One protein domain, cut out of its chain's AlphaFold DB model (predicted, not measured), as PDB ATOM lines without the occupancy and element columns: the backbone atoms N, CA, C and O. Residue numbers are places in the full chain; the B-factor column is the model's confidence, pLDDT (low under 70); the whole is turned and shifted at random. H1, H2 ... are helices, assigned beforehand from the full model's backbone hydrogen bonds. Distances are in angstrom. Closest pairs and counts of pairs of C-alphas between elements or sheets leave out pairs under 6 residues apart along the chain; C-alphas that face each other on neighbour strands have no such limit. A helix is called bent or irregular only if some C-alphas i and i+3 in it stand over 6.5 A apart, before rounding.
ATOM      1  N   ASN A 202     -42.563 -14.074  22.516       97.00
ATOM      2  CA  ASN A 202     -41.480 -13.251  23.061       97.00
ATOM      3  C   ASN A 202     -41.681 -12.925  24.551       97.00
ATOM      4  O   ASN A 202     -42.692 -13.283  25.160       97.00
ATOM      5  N   SER A 203     -40.698 -12.252  25.161       94.38
ATOM      6  CA  SER A 203     -40.680 -11.979  26.604       94.38
ATOM      7  C   SER A 203     -41.805 -11.066  27.087       94.38
ATOM      8  O   SER A 203     -42.026 -10.993  28.295       94.38
ATOM      9  N   ASP A 204     -42.509 -10.363  26.199       95.81
ATOM     10  CA  ASP A 204     -43.609  -9.484  26.593       95.81
ATOM     11  C   ASP A 204     -44.894 -10.316  26.770       95.81
ATOM     12  O   ASP A 204     -45.515 -10.247  27.833       95.81
ATOM     13  N   ASN A 205     -45.226 -11.194  25.811       96.56
ATOM     14  CA  ASN A 205     -46.458 -12.007  25.815       96.56
ATOM     15  C   ASN A 205     -46.328 -13.433  26.391       96.56
ATOM     16  O   ASN A 205     -47.348 -14.092  26.611       96.56
ATOM     17  N   THR A 206     -45.104 -13.895  26.665       96.75
ATOM     18  CA  THR A 206     -44.803 -15.220  27.236       96.75
ATOM     19  C   THR A 206     -43.914 -15.094  28.483       96.75
ATOM     20  O   THR A 206     -43.148 -14.138  28.652       96.75
ATOM     21  N   THR A 207     -44.033 -16.040  29.405       95.44
ATOM     22  CA  THR A 207     -43.145 -16.240  30.553       95.44
ATOM     23  C   THR A 207     -41.772 -16.707  30.068       95.44
ATOM     24  O   THR A 207     -41.671 -17.747  29.422       95.44
ATOM     25  N   VAL A 208     -40.704 -15.970  30.406       93.69
ATOM     26  CA  VAL A 208     -39.347 -16.187  29.860       93.69
ATOM     27  C   VAL A 208     -38.894 -17.642  29.990       93.69
ATOM     28  O   VAL A 208     -38.651 -18.280  28.977       93.69
ATOM     29  N   LEU A 209     -38.922 -18.229  31.193       94.00
ATOM     30  CA  LEU A 209     -38.503 -19.625  31.408       94.00
ATOM     31  C   LEU A 209     -39.266 -20.653  30.536       94.00
ATOM     32  O   LEU A 209     -38.754 -21.735  30.267       94.00
ATOM     33  N   LEU A 210     -40.481 -20.340  30.077       94.50
ATOM     34  CA  LEU A 210     -41.228 -21.205  29.163       94.50
ATOM     35  C   LEU A 210     -40.788 -21.026  27.698       94.50
ATOM     36  O   LEU A 210     -40.711 -22.021  26.975       94.50
ATOM     37  N   LEU A 211     -40.432 -19.804  27.282       95.44
ATOM     38  CA  LEU A 211     -39.724 -19.577  26.012       95.44
ATOM     39  C   LEU A 211     -38.414 -20.352  25.988       95.44
ATOM     40  O   LEU A 211     -38.137 -20.996  24.983       95.44
ATOM     41  N   GLU A 212     -37.661 -20.330  27.091       94.94
ATOM     42  CA  GLU A 212     -36.394 -21.049  27.232       94.94
ATOM     43  C   GLU A 212     -36.559 -22.548  27.019       94.94
ATOM     44  O   GLU A 212     -35.895 -23.134  26.168       94.94
ATOM     45  N   TYR A 213     -37.486 -23.187  27.739       94.38
ATOM     46  CA  TYR A 213     -37.710 -24.624  27.578       94.38
ATOM     47  C   TYR A 213     -38.196 -24.989  26.174       94.38
ATOM     48  O   TYR A 213     -37.701 -25.962  25.603       94.38
ATOM     49  N   HIS A 214     -39.083 -24.191  25.575       94.75
ATOM     50  CA  HIS A 214     -39.449 -24.365  24.170       94.75
ATOM     51  C   HIS A 214     -38.230 -24.198  23.247       94.75
ATOM     52  O   HIS A 214     -38.046 -24.982  22.320       94.75
ATOM     53  N   ASN A 215     -37.386 -23.191  23.472       95.56
ATOM     54  CA  ASN A 215     -36.230 -22.904  22.629       95.56
ATOM     55  C   ASN A 215     -35.198 -24.039  22.704       95.56
ATOM     56  O   ASN A 215     -34.768 -24.565  21.678       95.56
ATOM     57  N   VAL A 216     -34.896 -24.512  23.913       92.31
ATOM     58  CA  VAL A 216     -34.039 -25.675  24.160       92.31
ATOM     59  C   VAL A 216     -34.535 -26.915  23.406       92.31
ATOM     60  O   VAL A 216     -33.757 -27.582  22.721       92.31
ATOM     61  N   LEU A 217     -35.833 -27.215  23.506       90.19
ATOM     62  CA  LEU A 217     -36.426 -28.458  23.002       90.19
ATOM     63  C   LEU A 217     -36.729 -28.446  21.497       90.19
ATOM     64  O   LEU A 217     -36.633 -29.492  20.853       90.19
ATOM     65  N   CYS A 218     -37.080 -27.291  20.932       90.81
ATOM     66  CA  CYS A 218     -37.466 -27.151  19.525       90.81
ATOM     67  C   CYS A 218     -36.319 -26.670  18.617       90.81
ATOM     68  O   CYS A 218     -36.354 -26.955  17.421       90.81
ATOM     69  N   ASN A 219     -35.325 -25.950  19.158       93.12
ATOM     70  CA  ASN A 219     -34.304 -25.238  18.379       93.12
ATOM     71  C   ASN A 219     -32.861 -25.578  18.814       93.12
ATOM     72  O   ASN A 219     -32.070 -26.035  17.991       93.12
ATOM     73  N   GLU A 220     -32.498 -25.392  20.091       92.19
ATOM     74  CA  GLU A 220     -31.106 -25.541  20.562       92.19
ATOM     75  C   GLU A 220     -30.598 -26.984  20.414       92.19
ATOM     76  O   GLU A 220     -29.483 -27.220  19.945       92.19
ATOM     77  N   ASN A 221     -31.440 -27.971  20.739       90.75
ATOM     78  CA  ASN A 221     -31.109 -29.394  20.632       90.75
ATOM     79  C   ASN A 221     -31.049 -29.921  19.177       90.75
ATOM     80  O   ASN A 221     -30.907 -31.127  18.968       90.75
ATOM     81  N   LEU A 222     -31.089 -29.032  18.171       89.88
ATOM     82  CA  LEU A 222     -30.649 -29.298  16.793       89.88
ATOM     83  C   LEU A 222     -29.119 -29.156  16.624       89.88
ATOM     84  O   LEU A 222     -28.581 -29.439  15.544       89.88
ATOM     85  N   PHE A 223     -28.396 -28.705  17.657       90.75
ATOM     86  CA  PHE A 223     -26.935 -28.672  17.688       90.75
ATOM     87  C   PHE A 223     -26.329 -30.087  17.670       90.75
ATOM     88  O   PHE A 223     -26.880 -31.030  18.234       90.75
ATOM     89  N   ALA A 224     -25.163 -30.245  17.037       83.94
ATOM     90  CA  ALA A 224     -24.469 -31.528  16.929       83.94
ATOM     91  C   ALA A 224     -23.630 -31.825  18.191       83.94
ATOM     92  O   ALA A 224     -22.403 -31.818  18.155       83.94
ATOM     93  N   GLY A 225     -24.297 -32.070  19.322       85.94
ATOM     94  CA  GLY A 225     -23.641 -32.325  20.606       85.94
ATOM     95  C   GLY A 225     -24.580 -32.902  21.673       85.94
ATOM     96  O   GLY A 225     -25.672 -33.372  21.348       85.94
ATOM     97  N   PRO A 226     -24.174 -32.892  22.955       86.00
ATOM     98  CA  PRO A 226     -25.027 -33.326  24.059       86.00
ATOM     99  C   PRO A 226     -26.287 -32.454  24.168       86.00
ATOM    100  O   PRO A 226     -26.185 -31.242  24.357       86.00
ATOM    101  N   LYS A 227     -27.474 -33.071  24.089       88.81
ATOM    102  CA  LYS A 227     -28.752 -32.366  24.272       88.81
ATOM    103  C   LYS A 227     -28.867 -31.782  25.690       88.81
ATOM    104  O   LYS A 227     -28.597 -32.471  26.678       88.81
ATOM    105  N   ARG A 228     -29.333 -30.537  25.801       90.38
ATOM    106  CA  ARG A 228     -29.615 -29.840  27.065       90.38
ATOM    107  C   ARG A 228     -30.905 -30.373  27.693       90.38
ATOM    108  O   ARG A 228     -31.927 -30.453  27.016       90.38
ATOM    109  N   VAL A 229     -30.860 -30.724  28.982       89.69
ATOM    110  CA  VAL A 229     -32.009 -31.260  29.753       89.69
ATOM    111  C   VAL A 229     -32.599 -30.275  30.765       89.69
ATOM    112  O   VAL A 229     -33.546 -30.621  31.467       89.69
ATOM    113  N   SER A 230     -32.033 -29.080  30.905       89.25
ATOM    114  CA  SER A 230     -32.528 -28.050  31.817       89.25
ATOM    115  C   SER A 230     -32.108 -26.660  31.345       89.25
ATOM    116  O   SER A 230     -31.041 -26.502  30.744       89.25
ATOM    117  N   TYR A 231     -32.941 -25.652  31.608       84.81
ATOM    118  CA  TYR A 231     -32.527 -24.261  31.440       84.81
ATOM    119  C   TYR A 231     -31.710 -23.791  32.650       84.81
ATOM    120  O   TYR A 231     -30.525 -23.500  32.487       84.81
ATOM    121  N   GLU A 232     -32.328 -23.803  33.843       86.81
ATOM    122  CA  GLU A 232     -31.676 -23.646  35.156       86.81
ATOM    123  C   GLU A 232     -31.088 -25.019  35.613       86.81
ATOM    124  O   GLU A 232     -30.845 -25.901  34.784       86.81
ATOM    125  N   ASP A 233     -30.905 -25.261  36.917       86.38
ATOM    126  CA  ASP A 233     -30.276 -26.476  37.482       86.38
ATOM    127  C   ASP A 233     -30.899 -27.830  37.062       86.38
ATOM    128  O   ASP A 233     -32.117 -28.029  37.137       86.38
ATOM    129  N   ASP A 234     -30.055 -28.819  36.729       89.81
ATOM    130  CA  ASP A 234     -30.486 -30.201  36.462       89.81
ATOM    131  C   ASP A 234     -30.770 -30.981  37.760       89.81
ATOM    132  O   ASP A 234     -29.879 -31.563  38.388       89.81
ATOM    133  N   GLN A 235     -32.049 -31.091  38.118       89.94
ATOM    134  CA  GLN A 235     -32.511 -31.836  39.292       89.94
ATOM    135  C   GLN A 235     -32.431 -33.369  39.109       89.94
ATOM    136  O   GLN A 235     -32.737 -34.124  40.035       89.94
ATOM    137  N   THR A 236     -31.999 -33.855  37.938       92.44
ATOM    138  CA  THR A 236     -31.945 -35.285  37.582       92.44
ATOM    139  C   THR A 236     -30.544 -35.906  37.626       92.44
ATOM    140  O   THR A 236     -30.381 -37.073  37.267       92.44
ATOM    141  N   PHE A 237     -29.521 -35.206  38.130       89.06
ATOM    142  CA  PHE A 237     -28.148 -35.738  38.242       89.06
ATOM    143  C   PHE A 237     -28.060 -37.099  38.978       89.06
ATOM    144  O   PHE A 237     -27.300 -38.001  38.601       89.06
ATOM    145  N   SER A 238     -28.898 -37.300  40.002       92.31
ATOM    146  CA  SER A 238     -29.015 -38.579  40.719       92.31
ATOM    147  C   SER A 238     -29.539 -39.716  39.828       92.31
ATOM    148  O   SER A 238     -29.141 -40.872  39.994       92.31
ATOM    149  N   TRP A 239     -30.382 -39.396  38.841       94.38
ATOM    150  CA  TRP A 239     -30.885 -40.346  37.853       94.38
ATOM    151  C   TRP A 239     -29.771 -40.751  36.889       94.38
ATOM    152  O   TRP A 239     -29.641 -41.938  36.622       94.38
ATOM    153  N   VAL A 240     -28.914 -39.822  36.441       92.62
ATOM    154  CA  VAL A 240     -27.741 -40.134  35.588       92.62
ATOM    155  C   VAL A 240     -26.801 -41.111  36.297       92.62
ATOM    156  O   VAL A 240     -26.385 -42.121  35.731       92.62
ATOM    157  N   THR A 241     -26.551 -40.874  37.586       92.38
ATOM    158  CA  THR A 241     -25.744 -41.762  38.439       92.38
ATOM    159  C   THR A 241     -26.350 -43.167  38.600       92.38
ATOM    160  O   THR A 241     -25.615 -44.129  38.836       92.38
ATOM    161  N   ARG A 242     -27.678 -43.314  38.483       94.19
ATOM    162  CA  ARG A 242     -28.370 -44.616  38.486       94.19
ATOM    163  C   ARG A 242     -28.386 -45.255  37.093       94.19
ATOM    164  O   ARG A 242     -28.140 -46.450  36.984       94.19
ATOM    165  N   TRP A 243     -28.636 -44.462  36.055       94.44
ATOM    166  CA  TRP A 243     -28.691 -44.860  34.648       94.44
ATOM    167  C   TRP A 243     -27.390 -45.510  34.186       94.44
ATOM    168  O   TRP A 243     -27.391 -46.633  33.690       94.44
ATOM    169  N   ASN A 244     -26.258 -44.874  34.492       93.75
ATOM    170  CA  ASN A 244     -24.922 -45.361  34.139       93.75
ATOM    171  C   ASN A 244     -24.491 -46.628  34.917       93.75
ATOM    172  O   ASN A 244     -23.377 -47.112  34.727       93.75
ATOM    173  N   LYS A 245     -25.342 -47.158  35.808       95.88
ATOM    174  CA  LYS A 245     -25.143 -48.436  36.519       95.88
ATOM    175  C   LYS A 245     -26.037 -49.563  35.989       95.88
ATOM    176  O   LYS A 245     -25.859 -50.703  36.416       95.88
ATOM    177  N   MET A 246     -26.982 -49.254  35.097       95.81
ATOM    178  CA  MET A 246     -27.852 -50.240  34.453       95.81
ATOM    179  C   MET A 246     -27.072 -50.991  33.372       95.81
ATOM    180  O   MET A 246     -26.309 -50.395  32.613       95.81
ATOM    181  N   LYS A 247     -27.244 -52.311  33.313       92.81
ATOM    182  CA  LYS A 247     -26.422 -53.222  32.500       92.81
ATOM    183  C   LYS A 247     -27.051 -53.599  31.163       92.81
ATOM    184  O   LYS A 247     -26.374 -54.181  30.320       92.81
ATOM    185  N   ASN A 248     -28.342 -53.339  30.986       91.81
ATOM    186  CA  ASN A 248     -29.121 -53.757  29.825       91.81
ATOM    187  C   ASN A 248     -30.300 -52.792  29.577       91.81
ATOM    188  O   ASN A 248     -30.584 -51.908  30.387       91.81
ATOM    189  N   ASN A 249     -30.997 -52.974  28.451       89.38
ATOM    190  CA  ASN A 249     -32.135 -52.127  28.085       89.38
ATOM    191  C   ASN A 249     -33.424 -52.442  28.870       89.38
ATOM    192  O   ASN A 249     -34.329 -51.617  28.875       89.38
ATOM    193  N   GLU A 250     -33.522 -53.591  29.545       91.00
ATOM    194  CA  GLU A 250     -34.675 -53.962  30.382       91.00
ATOM    195  C   GLU A 250     -34.682 -53.118  31.669       91.00
ATOM    196  O   GLU A 250     -35.629 -52.376  31.907       91.00
ATOM    197  N   GLU A 251     -33.560 -53.079  32.397       93.31
ATOM    198  CA  GLU A 251     -33.339 -52.208  33.564       93.31
ATOM    199  C   GLU A 251     -33.526 -50.713  33.235       93.31
ATOM    200  O   GLU A 251     -34.057 -49.951  34.050       93.31
ATOM    201  N   LYS A 252     -33.103 -50.291  32.031       91.25
ATOM    202  CA  LYS A 252     -33.326 -48.933  31.508       91.25
ATOM    203  C   LYS A 252     -34.810 -48.654  31.256       91.25
ATOM    204  O   LYS A 252     -35.311 -47.624  31.700       91.25
ATOM    205  N   ASN A 253     -35.518 -49.559  30.580       87.56
ATOM    206  CA  ASN A 253     -36.942 -49.403  30.280       87.56
ATOM    207  C   ASN A 253     -37.802 -49.407  31.553       87.56
ATOM    208  O   ASN A 253     -38.615 -48.502  31.719       87.56
ATOM    209  N   ASP A 254     -37.553 -50.317  32.498       89.62
ATOM    210  CA  ASP A 254     -38.221 -50.338  33.811       89.62
ATOM    211  C   ASP A 254     -38.045 -49.014  34.575       89.62
ATOM    212  O   ASP A 254     -38.967 -48.519  35.234       89.62
ATOM    213  N   PHE A 255     -36.857 -48.402  34.483       91.38
ATOM    214  CA  PHE A 255     -36.620 -47.084  35.062       91.38
ATOM    215  C   PHE A 255     -37.401 -45.982  34.339       91.38
ATOM    216  O   PHE A 255     -38.027 -45.159  35.012       91.38
ATOM    217  N   LEU A 256     -37.391 -45.960  33.000       88.56
ATOM    218  CA  LEU A 256     -38.143 -44.983  32.203       88.56
ATOM    219  C   LEU A 256     -39.640 -45.053  32.509       88.56
ATOM    220  O   LEU A 256     -40.236 -44.019  32.801       88.56
ATOM    221  N   ASP A 257     -40.220 -46.250  32.564       84.25
ATOM    222  CA  ASP A 257     -41.609 -46.495  32.962       84.25
ATOM    223  C   ASP A 257     -41.942 -45.893  34.328       84.25
ATOM    224  O   ASP A 257     -42.936 -45.177  34.499       84.25
ATOM    225  N   ALA A 258     -41.077 -46.154  35.309       87.31
ATOM    226  CA  ALA A 258     -41.224 -45.646  36.664       87.31
ATOM    227  C   ALA A 258     -41.038 -44.121  36.765       87.31
ATOM    228  O   ALA A 258     -41.460 -43.534  37.763       87.31
ATOM    229  N   ARG A 259     -40.405 -43.459  35.784       88.81
ATOM    230  CA  ARG A 259     -40.342 -41.987  35.680       88.81
ATOM    231  C   ARG A 259     -41.521 -41.415  34.891       88.81
ATOM    232  O   ARG A 259     -42.116 -40.441  35.339       88.81
ATOM    233  N   ALA A 260     -41.914 -42.033  33.781       83.00
ATOM    234  CA  ALA A 260     -43.032 -41.604  32.942       83.00
ATOM    235  C   ALA A 260     -44.359 -41.574  33.722       83.00
ATOM    236  O   ALA A 260     -45.113 -40.607  33.632       83.00
ATOM    237  N   LYS A 261     -44.606 -42.582  34.571       80.19
ATOM    238  CA  LYS A 261     -45.803 -42.654  35.431       80.19
ATOM    239  C   LYS A 261     -45.859 -41.539  36.491       80.19
ATOM    240  O   LYS A 261     -46.949 -41.078  36.820       80.19
ATOM    241  N   GLU A 262     -44.710 -41.056  36.976       86.06
ATOM    242  CA  GLU A 262     -44.615 -39.864  37.840       86.06
ATOM    243  C   GLU A 262     -44.818 -38.572  37.025       86.06
ATOM    244  O   GLU A 262     -45.562 -37.679  37.433       86.06
ATOM    245  N   LEU A 263     -44.221 -38.502  35.831       85.88
ATOM    246  CA  LEU A 263     -44.283 -37.335  34.950       85.88
ATOM    247  C   LEU A 263     -45.688 -37.035  34.426       85.88
ATOM    248  O   LEU A 263     -46.060 -35.870  34.405       85.88
ATOM    249  N   ILE A 264     -46.496 -38.046  34.091       81.88
ATOM    250  CA  ILE A 264     -47.900 -37.850  33.678       81.88
ATOM    251  C   ILE A 264     -48.715 -37.167  34.794       81.88
ATOM    252  O   ILE A 264     -49.566 -36.324  34.519       81.88
ATOM    253  N   GLN A 265     -48.445 -37.490  36.064       84.38
ATOM    254  CA  GLN A 265     -49.111 -36.844  37.203       84.38
ATOM    255  C   GLN A 265     -48.586 -35.422  37.433       84.38
ATOM    256  O   GLN A 265     -49.365 -34.518  37.738       84.38
ATOM    257  N   MET A 266     -47.275 -35.206  37.275       89.19
ATOM    258  CA  MET A 266     -46.664 -33.877  37.359       89.19
ATOM    259  C   MET A 266     -47.152 -32.937  36.247       89.19
ATOM    260  O   MET A 266     -47.434 -31.775  36.532       89.19
ATOM    261  N   GLU A 267     -47.274 -33.433  35.015       86.81
ATOM    262  CA  GLU A 267     -47.768 -32.701  33.845       86.81
ATOM    263  C   GLU A 267     -49.227 -32.284  34.044       86.81
ATOM    264  O   GLU A 267     -49.543 -31.101  33.946       86.81
ATOM    265  N   GLU A 268     -50.108 -33.223  34.401       85.62
ATOM    266  CA  GLU A 268     -51.528 -32.934  34.609       85.62
ATOM    267  C   GLU A 268     -51.747 -31.936  35.757       85.62
ATOM    268  O   GLU A 268     -52.532 -30.999  35.611       85.62
ATOM    269  N   GLN A 269     -51.001 -32.054  36.864       89.56
ATOM    270  CA  GLN A 269     -51.019 -31.048  37.933       89.56
ATOM    271  C   GLN A 269     -50.517 -29.681  37.453       89.56
ATOM    272  O   GLN A 269     -51.152 -28.666  37.735       89.56
ATOM    273  N   PHE A 270     -49.385 -29.640  36.747       91.31
ATOM    274  CA  PHE A 270     -48.795 -28.389  36.278       91.31
ATOM    275  C   PHE A 270     -49.682 -27.686  35.249       91.31
ATOM    276  O   PHE A 270     -49.846 -26.473  35.328       91.31
ATOM    277  N   TYR A 271     -50.325 -28.426  34.347       89.50
ATOM    278  CA  TYR A 271     -51.278 -27.870  33.393       89.50
ATOM    279  C   TYR A 271     -52.486 -27.225  34.096       89.50
ATOM    280  O   TYR A 271     -52.897 -26.130  33.717       89.50
ATOM    281  N   GLN A 272     -53.009 -27.827  35.173       89.94
ATOM    282  CA  GLN A 272     -54.064 -27.197  35.984       89.94
ATOM    283  C   GLN A 272     -53.563 -25.955  36.741       89.94
ATOM    284  O   GLN A 272     -54.280 -24.952  36.809       89.94
ATOM    285  N   THR A 273     -52.327 -25.969  37.258       92.00
ATOM    286  CA  THR A 273     -51.681 -24.765  37.812       92.00
ATOM    287  C   THR A 273     -51.567 -23.674  36.744       92.00
ATOM    288  O   THR A 273     -52.006 -22.557  36.978       92.00
ATOM    289  N   LEU A 274     -51.074 -23.986  35.543       91.44
ATOM    290  CA  LEU A 274     -50.918 -23.026  34.450       91.44
ATOM    291  C   LEU A 274     -52.268 -22.455  33.990       91.44
ATOM    292  O   LEU A 274     -52.400 -21.239  33.855       91.44
ATOM    293  N   LEU A 275     -53.297 -23.292  33.820       91.19
ATOM    294  CA  LEU A 275     -54.664 -22.854  33.507       91.19
ATOM    295  C   LEU A 275     -55.208 -21.860  34.546       91.19
ATOM    296  O   LEU A 275     -55.739 -20.815  34.168       91.19
ATOM    297  N   SER A 276     -55.043 -22.157  35.837       92.44
ATOM    298  CA  SER A 276     -55.597 -21.357  36.940       92.44
ATOM    299  C   SER A 276     -54.717 -20.185  37.400       92.44
ATOM    300  O   SER A 276     -55.222 -19.273  38.057       92.44
ATOM    301  N   SER A 277     -53.429 -20.163  37.039       94.69
ATOM    302  CA  SER A 277     -52.484 -19.140  37.498       94.69
ATOM    303  C   SER A 277     -52.832 -17.744  36.981       94.69
ATOM    304  O   SER A 277     -53.082 -17.546  35.784       94.69
ATOM    305  N   LYS A 278     -52.777 -16.771  37.899       93.19
ATOM    306  CA  LYS A 278     -52.916 -15.328  37.639       93.19
ATOM    307  C   LYS A 278     -51.658 -14.704  37.027       93.19
ATOM    308  O   LYS A 278     -51.755 -13.638  36.434       93.19
ATOM    309  N   ASN A 279     -50.507 -15.369  37.158       90.88
ATOM    310  CA  ASN A 279     -49.223 -14.910  36.616       90.88
ATOM    311  C   ASN A 279     -49.035 -15.323  35.144       90.88
ATOM    312  O   ASN A 279     -48.080 -14.898  34.501       90.88
ATOM    313  N   LYS A 280     -49.938 -16.164  34.621       93.56
ATOM    314  CA  LYS A 280     -49.955 -16.620  33.230       93.56
ATOM    315  C   LYS A 280     -50.113 -15.445  32.264       93.56
ATOM    316  O   LYS A 280     -51.076 -14.684  32.374       93.56
ATOM    317  N   LYS A 281     -49.237 -15.376  31.264       95.31
ATOM    318  CA  LYS A 281     -49.359 -14.462  30.126       95.31
ATOM    319  C   LYS A 281     -50.131 -15.086  28.963       95.31
ATOM    320  O   LYS A 281     -50.334 -16.297  28.913       95.31
ATOM    321  N   GLU A 282     -50.536 -14.239  28.018       95.19
ATOM    322  CA  GLU A 282     -51.370 -14.575  26.855       95.19
ATOM    323  C   GLU A 282     -50.955 -15.875  26.148       95.19
ATOM    324  O   GLU A 282     -51.793 -16.749  25.929       95.19
ATOM    325  N   LYS A 283     -49.662 -16.024  25.828       96.00
ATOM    326  CA  LYS A 283     -49.159 -17.120  24.988       96.00
ATOM    327  C   LYS A 283     -48.688 -18.359  25.750       96.00
ATOM    328  O   LYS A 283     -48.420 -19.381  25.124       96.00
ATOM    329  N   ASP A 284     -48.652 -18.338  27.082       94.75
ATOM    330  CA  ASP A 284     -48.047 -19.427  27.864       94.75
ATOM    331  C   ASP A 284     -48.714 -20.799  27.638       94.75
ATOM    332  O   ASP A 284     -48.034 -21.819  27.587       94.75
ATOM    333  N   LEU A 285     -50.039 -20.862  27.457       92.81
ATOM    334  CA  LEU A 285     -50.723 -22.138  27.180       92.81
ATOM    335  C   LEU A 285     -50.406 -22.694  25.782       92.81
ATOM    336  O   LEU A 285     -50.406 -23.910  25.595       92.81
ATOM    337  N   GLU A 286     -50.122 -21.821  24.817       93.81
ATOM    338  CA  GLU A 286     -49.769 -22.188  23.443       93.81
ATOM    339  C   GLU A 286     -48.326 -22.705  23.380       93.81
ATOM    340  O   GLU A 286     -48.085 -23.820  22.914       93.81
ATOM    341  N   VAL A 287     -47.383 -21.957  23.969       93.81
ATOM    342  CA  VAL A 287     -45.970 -22.357  24.064       93.81
ATOM    343  C   VAL A 287     -45.817 -23.642  24.880       93.81
ATOM    344  O   VAL A 287     -45.075 -24.540  24.472       93.81
ATOM    345  N   TYR A 288     -46.557 -23.798  25.984       92.88
ATOM    346  CA  TYR A 288     -46.573 -25.051  26.742       92.88
ATOM    347  C   TYR A 288     -47.131 -26.220  25.921       92.88
ATOM    348  O   TYR A 288     -46.529 -27.293  25.918       92.88
ATOM    349  N   GLY A 289     -48.233 -26.019  25.190       89.44
ATOM    350  CA  GLY A 289     -48.834 -27.049  24.338       89.44
ATOM    351  C   GLY A 289     -47.876 -27.566  23.262       89.44
ATOM    352  O   GLY A 289     -47.697 -28.777  23.133       89.44
ATOM    353  N   LEU A 290     -47.195 -26.660  22.554       90.12
ATOM    354  CA  LEU A 290     -46.180 -27.007  21.551       90.12
ATOM    355  C   LEU A 290     -44.971 -27.719  22.176       90.12
ATOM    356  O   LEU A 290     -44.487 -28.715  21.638       90.12
ATOM    357  N   THR A 291     -44.523 -27.271  23.351       88.38
ATOM    358  CA  THR A 291     -43.402 -27.901  24.070       88.38
ATOM    359  C   THR A 291     -43.756 -29.319  24.535       88.38
ATOM    360  O   THR A 291     -42.972 -30.252  24.361       88.38
ATOM    361  N   ALA A 292     -44.964 -29.519  25.067       85.31
ATOM    362  CA  ALA A 292     -45.467 -30.829  25.474       85.31
ATOM    363  C   ALA A 292     -45.695 -31.767  24.270       85.31
ATOM    364  O   ALA A 292     -45.387 -32.959  24.353       85.31
ATOM    365  N   GLN A 293     -46.153 -31.241  23.125       84.19
ATOM    366  CA  GLN A 293     -46.215 -31.991  21.867       84.19
ATOM    367  C   GLN A 293     -44.817 -32.448  21.426       84.19
ATOM    368  O   GLN A 293     -44.619 -33.641  21.203       84.19
ATOM    369  N   LYS A 294     -43.834 -31.542  21.376       85.38
ATOM    370  CA  LYS A 294     -42.453 -31.853  20.973       85.38
ATOM    371  C   LYS A 294     -41.814 -32.941  21.851       85.38
ATOM    372  O   LYS A 294     -41.149 -33.844  21.345       85.38
ATOM    373  N   LEU A 295     -42.061 -32.899  23.163       81.06
ATOM    374  CA  LEU A 295     -41.646 -33.952  24.099       81.06
ATOM    375  C   LEU A 295     -42.396 -35.276  23.849       81.06
ATOM    376  O   LEU A 295     -41.807 -36.346  23.966       81.06
ATOM    377  N   SER A 296     -43.672 -35.227  23.459       78.19
ATOM    378  CA  SER A 296     -44.468 -36.418  23.116       78.19
ATOM    379  C   SER A 296     -44.003 -37.110  21.837       78.19
ATOM    380  O   SER A 296     -44.088 -38.334  21.746       78.19
ATOM    381  N   GLU A 297     -43.518 -36.341  20.862       82.12
ATOM    382  CA  GLU A 297     -42.951 -36.844  19.607       82.12
ATOM    383  C   GLU A 297     -41.628 -37.583  19.850       82.12
ATOM    384  O   GLU A 297     -41.449 -38.697  19.367       82.12
ATOM    385  N   GLU A 298     -40.730 -37.039  20.680       78.81
ATOM    386  CA  GLU A 298     -39.466 -37.719  21.019       78.81
ATOM    387  C   GLU A 298     -39.626 -38.904  22.001       78.81
ATOM    388  O   GLU A 298     -38.659 -39.626  22.253       78.81
ATOM    389  N   LEU A 299     -40.840 -39.141  22.519       74.25
ATOM    390  CA  LEU A 299     -41.210 -40.318  23.321       74.25
ATOM    391  C   LEU A 299     -41.847 -41.460  22.507       74.25
ATOM    392  O   LEU A 299     -42.188 -42.483  23.100       74.25
ATOM    393  N   ILE A 300     -42.033 -41.328  21.187       67.56
ATOM    394  CA  ILE A 300     -42.684 -42.380  20.378       67.56
ATOM    395  C   ILE A 300     -41.869 -43.687  20.412       67.56
ATOM    396  O   ILE A 300     -42.426 -44.741  20.716       67.56
ATOM    397  N   ASP A 301     -40.548 -43.600  20.225       65.69
ATOM    398  CA  ASP A 301     -39.640 -44.759  20.112       65.69
ATOM    399  C   ASP A 301     -38.806 -44.991  21.392       65.69
ATOM    400  O   ASP A 301     -37.678 -45.494  21.364       65.69
ATOM    401  N   VAL A 302     -39.360 -44.603  22.549       69.62
ATOM    402  CA  VAL A 302     -38.667 -44.515  23.852       69.62
ATOM    403  C   VAL A 302     -37.995 -45.824  24.307       69.62
ATOM    404  O   VAL A 302     -37.025 -45.781  25.058       69.62
ATOM    405  N   HIS A 303     -38.471 -46.981  23.833       68.62
ATOM    406  CA  HIS A 303     -37.925 -48.303  24.172       68.62
ATOM    407  C   HIS A 303     -36.930 -48.858  23.146       68.62
ATOM    408  O   HIS A 303     -36.161 -49.761  23.481       68.62
ATOM    409  N   GLU A 304     -36.927 -48.323  21.921       77.62
ATOM    410  CA  GLU A 304     -35.936 -48.657  20.891       77.62
ATOM    411  C   GLU A 304     -34.654 -47.844  21.105       77.62
ATOM    412  O   GLU A 304     -33.548 -48.372  20.982       77.62
ATOM    413  N   ASN A 305     -34.797 -46.584  21.536       83.25
ATOM    414  CA  ASN A 305     -33.695 -45.726  21.964       83.25
ATOM    415  C   ASN A 305     -33.899 -45.219  23.410       83.25
ATOM    416  O   ASN A 305     -34.277 -44.058  23.616       83.25
ATOM    417  N   PRO A 306     -33.618 -46.057  24.430       82.88
ATOM    418  CA  PRO A 306     -33.804 -45.681  25.830       82.88
ATOM    419  C   PRO A 306     -32.910 -44.516  26.275       82.88
ATOM    420  O   PRO A 306     -33.285 -43.790  27.191       82.88
ATOM    421  N   ASP A 307     -31.760 -44.279  25.634       85.94
ATOM    422  CA  ASP A 307     -30.901 -43.132  25.955       85.94
ATOM    423  C   ASP A 307     -31.490 -41.802  25.447       85.94
ATOM    424  O   ASP A 307     -31.415 -40.795  26.156       85.94
ATOM    425  N   ASN A 308     -32.176 -41.792  24.293       84.19
ATOM    426  CA  ASN A 308     -33.009 -40.646  23.907       84.19
ATOM    427  C   ASN A 308     -34.204 -40.494  24.857       84.19
ATOM    428  O   ASN A 308     -34.455 -39.395  25.348       84.19
ATOM    429  N   GLY A 309     -34.892 -41.593  25.179       83.50
ATOM    430  CA  GLY A 309     -36.002 -41.589  26.132       83.50
ATOM    431  C   GLY A 309     -35.631 -40.990  27.489       83.50
ATOM    432  O   GLY A 309     -36.369 -40.175  28.042       83.50
ATOM    433  N   PHE A 310     -34.438 -41.315  27.988       89.62
ATOM    434  CA  PHE A 310     -33.883 -40.770  29.222       89.62
ATOM    435  C   PHE A 310     -33.608 -39.267  29.140       89.62
ATOM    436  O   PHE A 310     -33.893 -38.550  30.098       89.62
ATOM    437  N   TYR A 311     -33.124 -38.764  28.001       89.12
ATOM    438  CA  TYR A 311     -33.031 -37.322  27.756       89.12
ATOM    439  C   TYR A 311     -34.413 -36.642  27.860       89.12
ATOM    440  O   TYR A 311     -34.549 -35.680  28.619       89.12
ATOM    441  N   VAL A 312     -35.446 -37.160  27.178       85.12
ATOM    442  CA  VAL A 312     -36.778 -36.522  27.151       85.12
ATOM    443  C   VAL A 312     -37.424 -36.525  28.538       85.12
ATOM    444  O   VAL A 312     -37.937 -35.506  29.002       85.12
ATOM    445  N   VAL A 313     -37.336 -37.659  29.239       88.75
ATOM    446  CA  VAL A 313     -37.818 -37.841  30.617       88.75
ATOM    447  C   VAL A 313     -37.145 -36.863  31.592       88.75
ATOM    448  O   VAL A 313     -37.820 -36.310  32.461       88.75
ATOM    449  N   ARG A 314     -35.841 -36.596  31.442       92.56
ATOM    450  CA  ARG A 314     -35.138 -35.589  32.260       92.56
ATOM    451  C   ARG A 314     -35.585 -34.169  31.930       92.56
ATOM    452  O   ARG A 314     -35.866 -33.399  32.848       92.56
ATOM    453  N   ALA A 315     -35.697 -33.839  30.644       90.31
ATOM    454  CA  ALA A 315     -36.087 -32.505  30.199       90.31
ATOM    455  C   ALA A 315     -37.506 -32.123  30.654       90.31
ATOM    456  O   ALA A 315     -37.697 -31.051  31.224       90.31
ATOM    457  N   LEU A 316     -38.479 -33.031  30.508       88.44
ATOM    458  CA  LEU A 316     -39.849 -32.845  31.002       88.44
ATOM    459  C   LEU A 316     -39.893 -32.663  32.534       88.44
ATOM    460  O   LEU A 316     -40.641 -31.821  33.031       88.44
ATOM    461  N   PHE A 317     -39.071 -33.404  33.288       92.62
ATOM    462  CA  PHE A 317     -39.014 -33.276  34.749       92.62
ATOM    463  C   PHE A 317     -38.463 -31.916  35.184       92.62
ATOM    464  O   PHE A 317     -39.118 -31.224  35.966       92.62
ATOM    465  N   ASN A 318     -37.301 -31.510  34.661       93.12
ATOM    466  CA  ASN A 318     -36.689 -30.219  34.990       93.12
ATOM    467  C   ASN A 318     -37.591 -29.048  34.577       93.12
ATOM    468  O   ASN A 318     -37.806 -28.141  35.382       93.12
ATOM    469  N   MET A 319     -38.201 -29.121  33.386       92.38
ATOM    470  CA  MET A 319     -39.179 -28.141  32.910       92.38
ATOM    471  C   MET A 319     -40.327 -27.958  33.906       92.38
ATOM    472  O   MET A 319     -40.547 -26.848  34.389       92.38
ATOM    473  N   ILE A 320     -41.037 -29.033  34.270       91.69
ATOM    474  CA  ILE A 320     -42.179 -28.924  35.189       91.69
ATOM    475  C   ILE A 320     -41.731 -28.431  36.575       91.69
ATOM    476  O   ILE A 320     -42.415 -27.602  37.178       91.69
ATOM    477  N   LYS A 321     -40.590 -28.906  37.094       92.38
ATOM    478  CA  LYS A 321     -40.078 -28.492  38.412       92.38
ATOM    479  C   LYS A 321     -39.752 -27.000  38.459       92.38
ATOM    480  O   LYS A 321     -40.201 -26.324  39.384       92.38
ATOM    481  N   GLN A 322     -39.012 -26.491  37.475       91.62
ATOM    482  CA  GLN A 322     -38.597 -25.089  37.432       91.62
ATOM    483  C   GLN A 322     -39.786 -24.168  37.106       91.62
ATOM    484  O   GLN A 322     -40.013 -23.192  37.825       91.62
ATOM    485  N   LEU A 323     -40.626 -24.504  36.114       90.88
ATOM    486  CA  LEU A 323     -41.807 -23.700  35.762       90.88
ATOM    487  C   LEU A 323     -42.838 -23.621  36.894       90.88
ATOM    488  O   LEU A 323     -43.438 -22.564  37.090       90.88
ATOM    489  N   LYS A 324     -43.034 -24.691  37.682       89.19
ATOM    490  CA  LYS A 324     -43.984 -24.670  38.808       89.19
ATOM    491  C   LYS A 324     -43.664 -23.560  39.818       89.19
ATOM    492  O   LYS A 324     -44.597 -23.007  40.392       89.19
ATOM    493  N   SER A 325     -42.394 -23.167  39.968       82.75
ATOM    494  CA  SER A 325     -41.996 -22.034  40.823       82.75
ATOM    495  C   SER A 325     -42.512 -20.667  40.349       82.75
ATOM    496  O   SER A 325     -42.679 -19.774  41.172       82.75
ATOM    497  N   LYS A 326     -42.781 -20.493  39.045       85.62
ATOM    498  CA  LYS A 326     -43.195 -19.208  38.450       85.62
ATOM    499  C   LYS A 326     -44.728 -19.045  38.380       85.62
ATOM    500  O   LYS A 326     -45.226 -17.922  38.324       85.62
ATOM    501  N   PHE A 327     -45.473 -20.158  38.389       86.31
ATOM    502  CA  PHE A 327     -46.935 -20.189  38.210       86.31
ATOM    503  C   PHE A 327     -47.753 -20.561  39.461       86.31
ATOM    504  O   PHE A 327     -48.984 -20.486  39.386       86.31
ATOM    505  N   SER A 328     -47.110 -20.975  40.561       79.44
ATOM    506  CA  SER A 328     -47.785 -21.271  41.846       79.44
ATOM    507  C   SER A 328     -48.291 -20.015  42.565       79.44
ATOM    508  O   SER A 328     -47.761 -18.920  42.280       79.44
TER     509      SER A 328
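Overview. This is residues 202 to 328 of the 328 residues of an uncharacterized protein of Mangrovibacter sp. MFB070 (UniProt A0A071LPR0). Two pairs of side-by-side helices lie along the longest axis: the long H3 runs with H5, and H1 runs with H4 in the opposite direction, with rather few contacts between the pairs. H5 is in the middle of the group, and the short H2 sits off to one side near H5, reached by a long link without a named element, residues 219 to 236. The printed part has 127 residues with five named helices, in the order H1, H2, H3, H4, H5, and no named strand; the class is all helix. The whole is compact, with a radius of gyration of the C-alphas of 14.8 A, and the C-alphas span 47 by 31 by 25 A along the three main axes.

Arrangement. The longest helix is H3, residues 249 to 276. It touches H5, residues 306 to 327, with 19 pairs of C-alphas within 8 A; the closest are those of Leu 274 and Phe 327, 6.2 A apart. H3 and H5 run the same way at a shallow tilt of 24 degrees. H4, residues 284 to 297, is close to H3 but not clearly touching, with the C-alphas of Leu 274 and Leu 285 closest at 7.3 A. H4 and H5 are likewise close but not clearly touching; their closest C-alphas, those of Leu 295 and Val 312, are 6.3 A apart, and they run opposite ways at a shallow tilt of 14 degrees. H1, residues 208 to 218, touches H4 with 14 pairs of C-alphas within 8 A, the closest being those of His 214 and Thr 291 at 5.3 A. H1 and H4 run the same way at a shallow tilt of 26 degrees. H1 and H5 only just touch, with 3 pairs of C-alphas within 8 A, and H5 does so with residues 319 to 323 alone; the closest C-alphas are those of Tyr 213 and Met 319, 6.6 A apart. H1 and H5 run opposite ways at a shallow tilt of 14 degrees. H1, H4 and H5 form a bundle, helices that run nearly along one another, and the helix packing is mostly aligned. H1 and H3 are apart. H2, residues 237 to 243, touches no helix. It is close to H3 but not clearly touching, with the C-alphas of Trp 243 and Lys 252 closest at 6.9 A, and H2 and H5 are near each other, with 8 pairs of C-alphas within 10 A. H2 is apart from H1 and from H4. Every O i to N i+4 pair is within hydrogen-bond range in H1, H2 and H4; in H3 it is 22 of 24 pairs and in H5 16 of 18.

Along the chain. H3 is 39.7 A from first to last C-alpha, from Asn 249 at (-32.135, -52.127, 28.085) to Ser 276 at (-55.597, -21.357, 36.940). H5 measures 31.2 A and ends at Phe 327, whose C-alpha is at (-46.935, -20.189, 38.210). H4 measures 19.9 A, H1 15.2 A and H2 9.8 A. H1 begins at Val 208, with its C-alpha at (-39.347, -16.187, 29.860). No helix is bent.

Size, cuts and confidence. The two C-alphas farthest apart are those of Asp 204 and Lys 247, at 47.4 A. The printed part has no cut and ends at residue 328, the chain's last residue. The link from H1 to H2, 18 residues, is long; that from H2 to H3 is tight, and those from H3 to H4 and from H4 to H5 are short. The mean pLDDT of the printed part is 89.0, and residues 300 to 303, in the link from H4 to H5, are under 70.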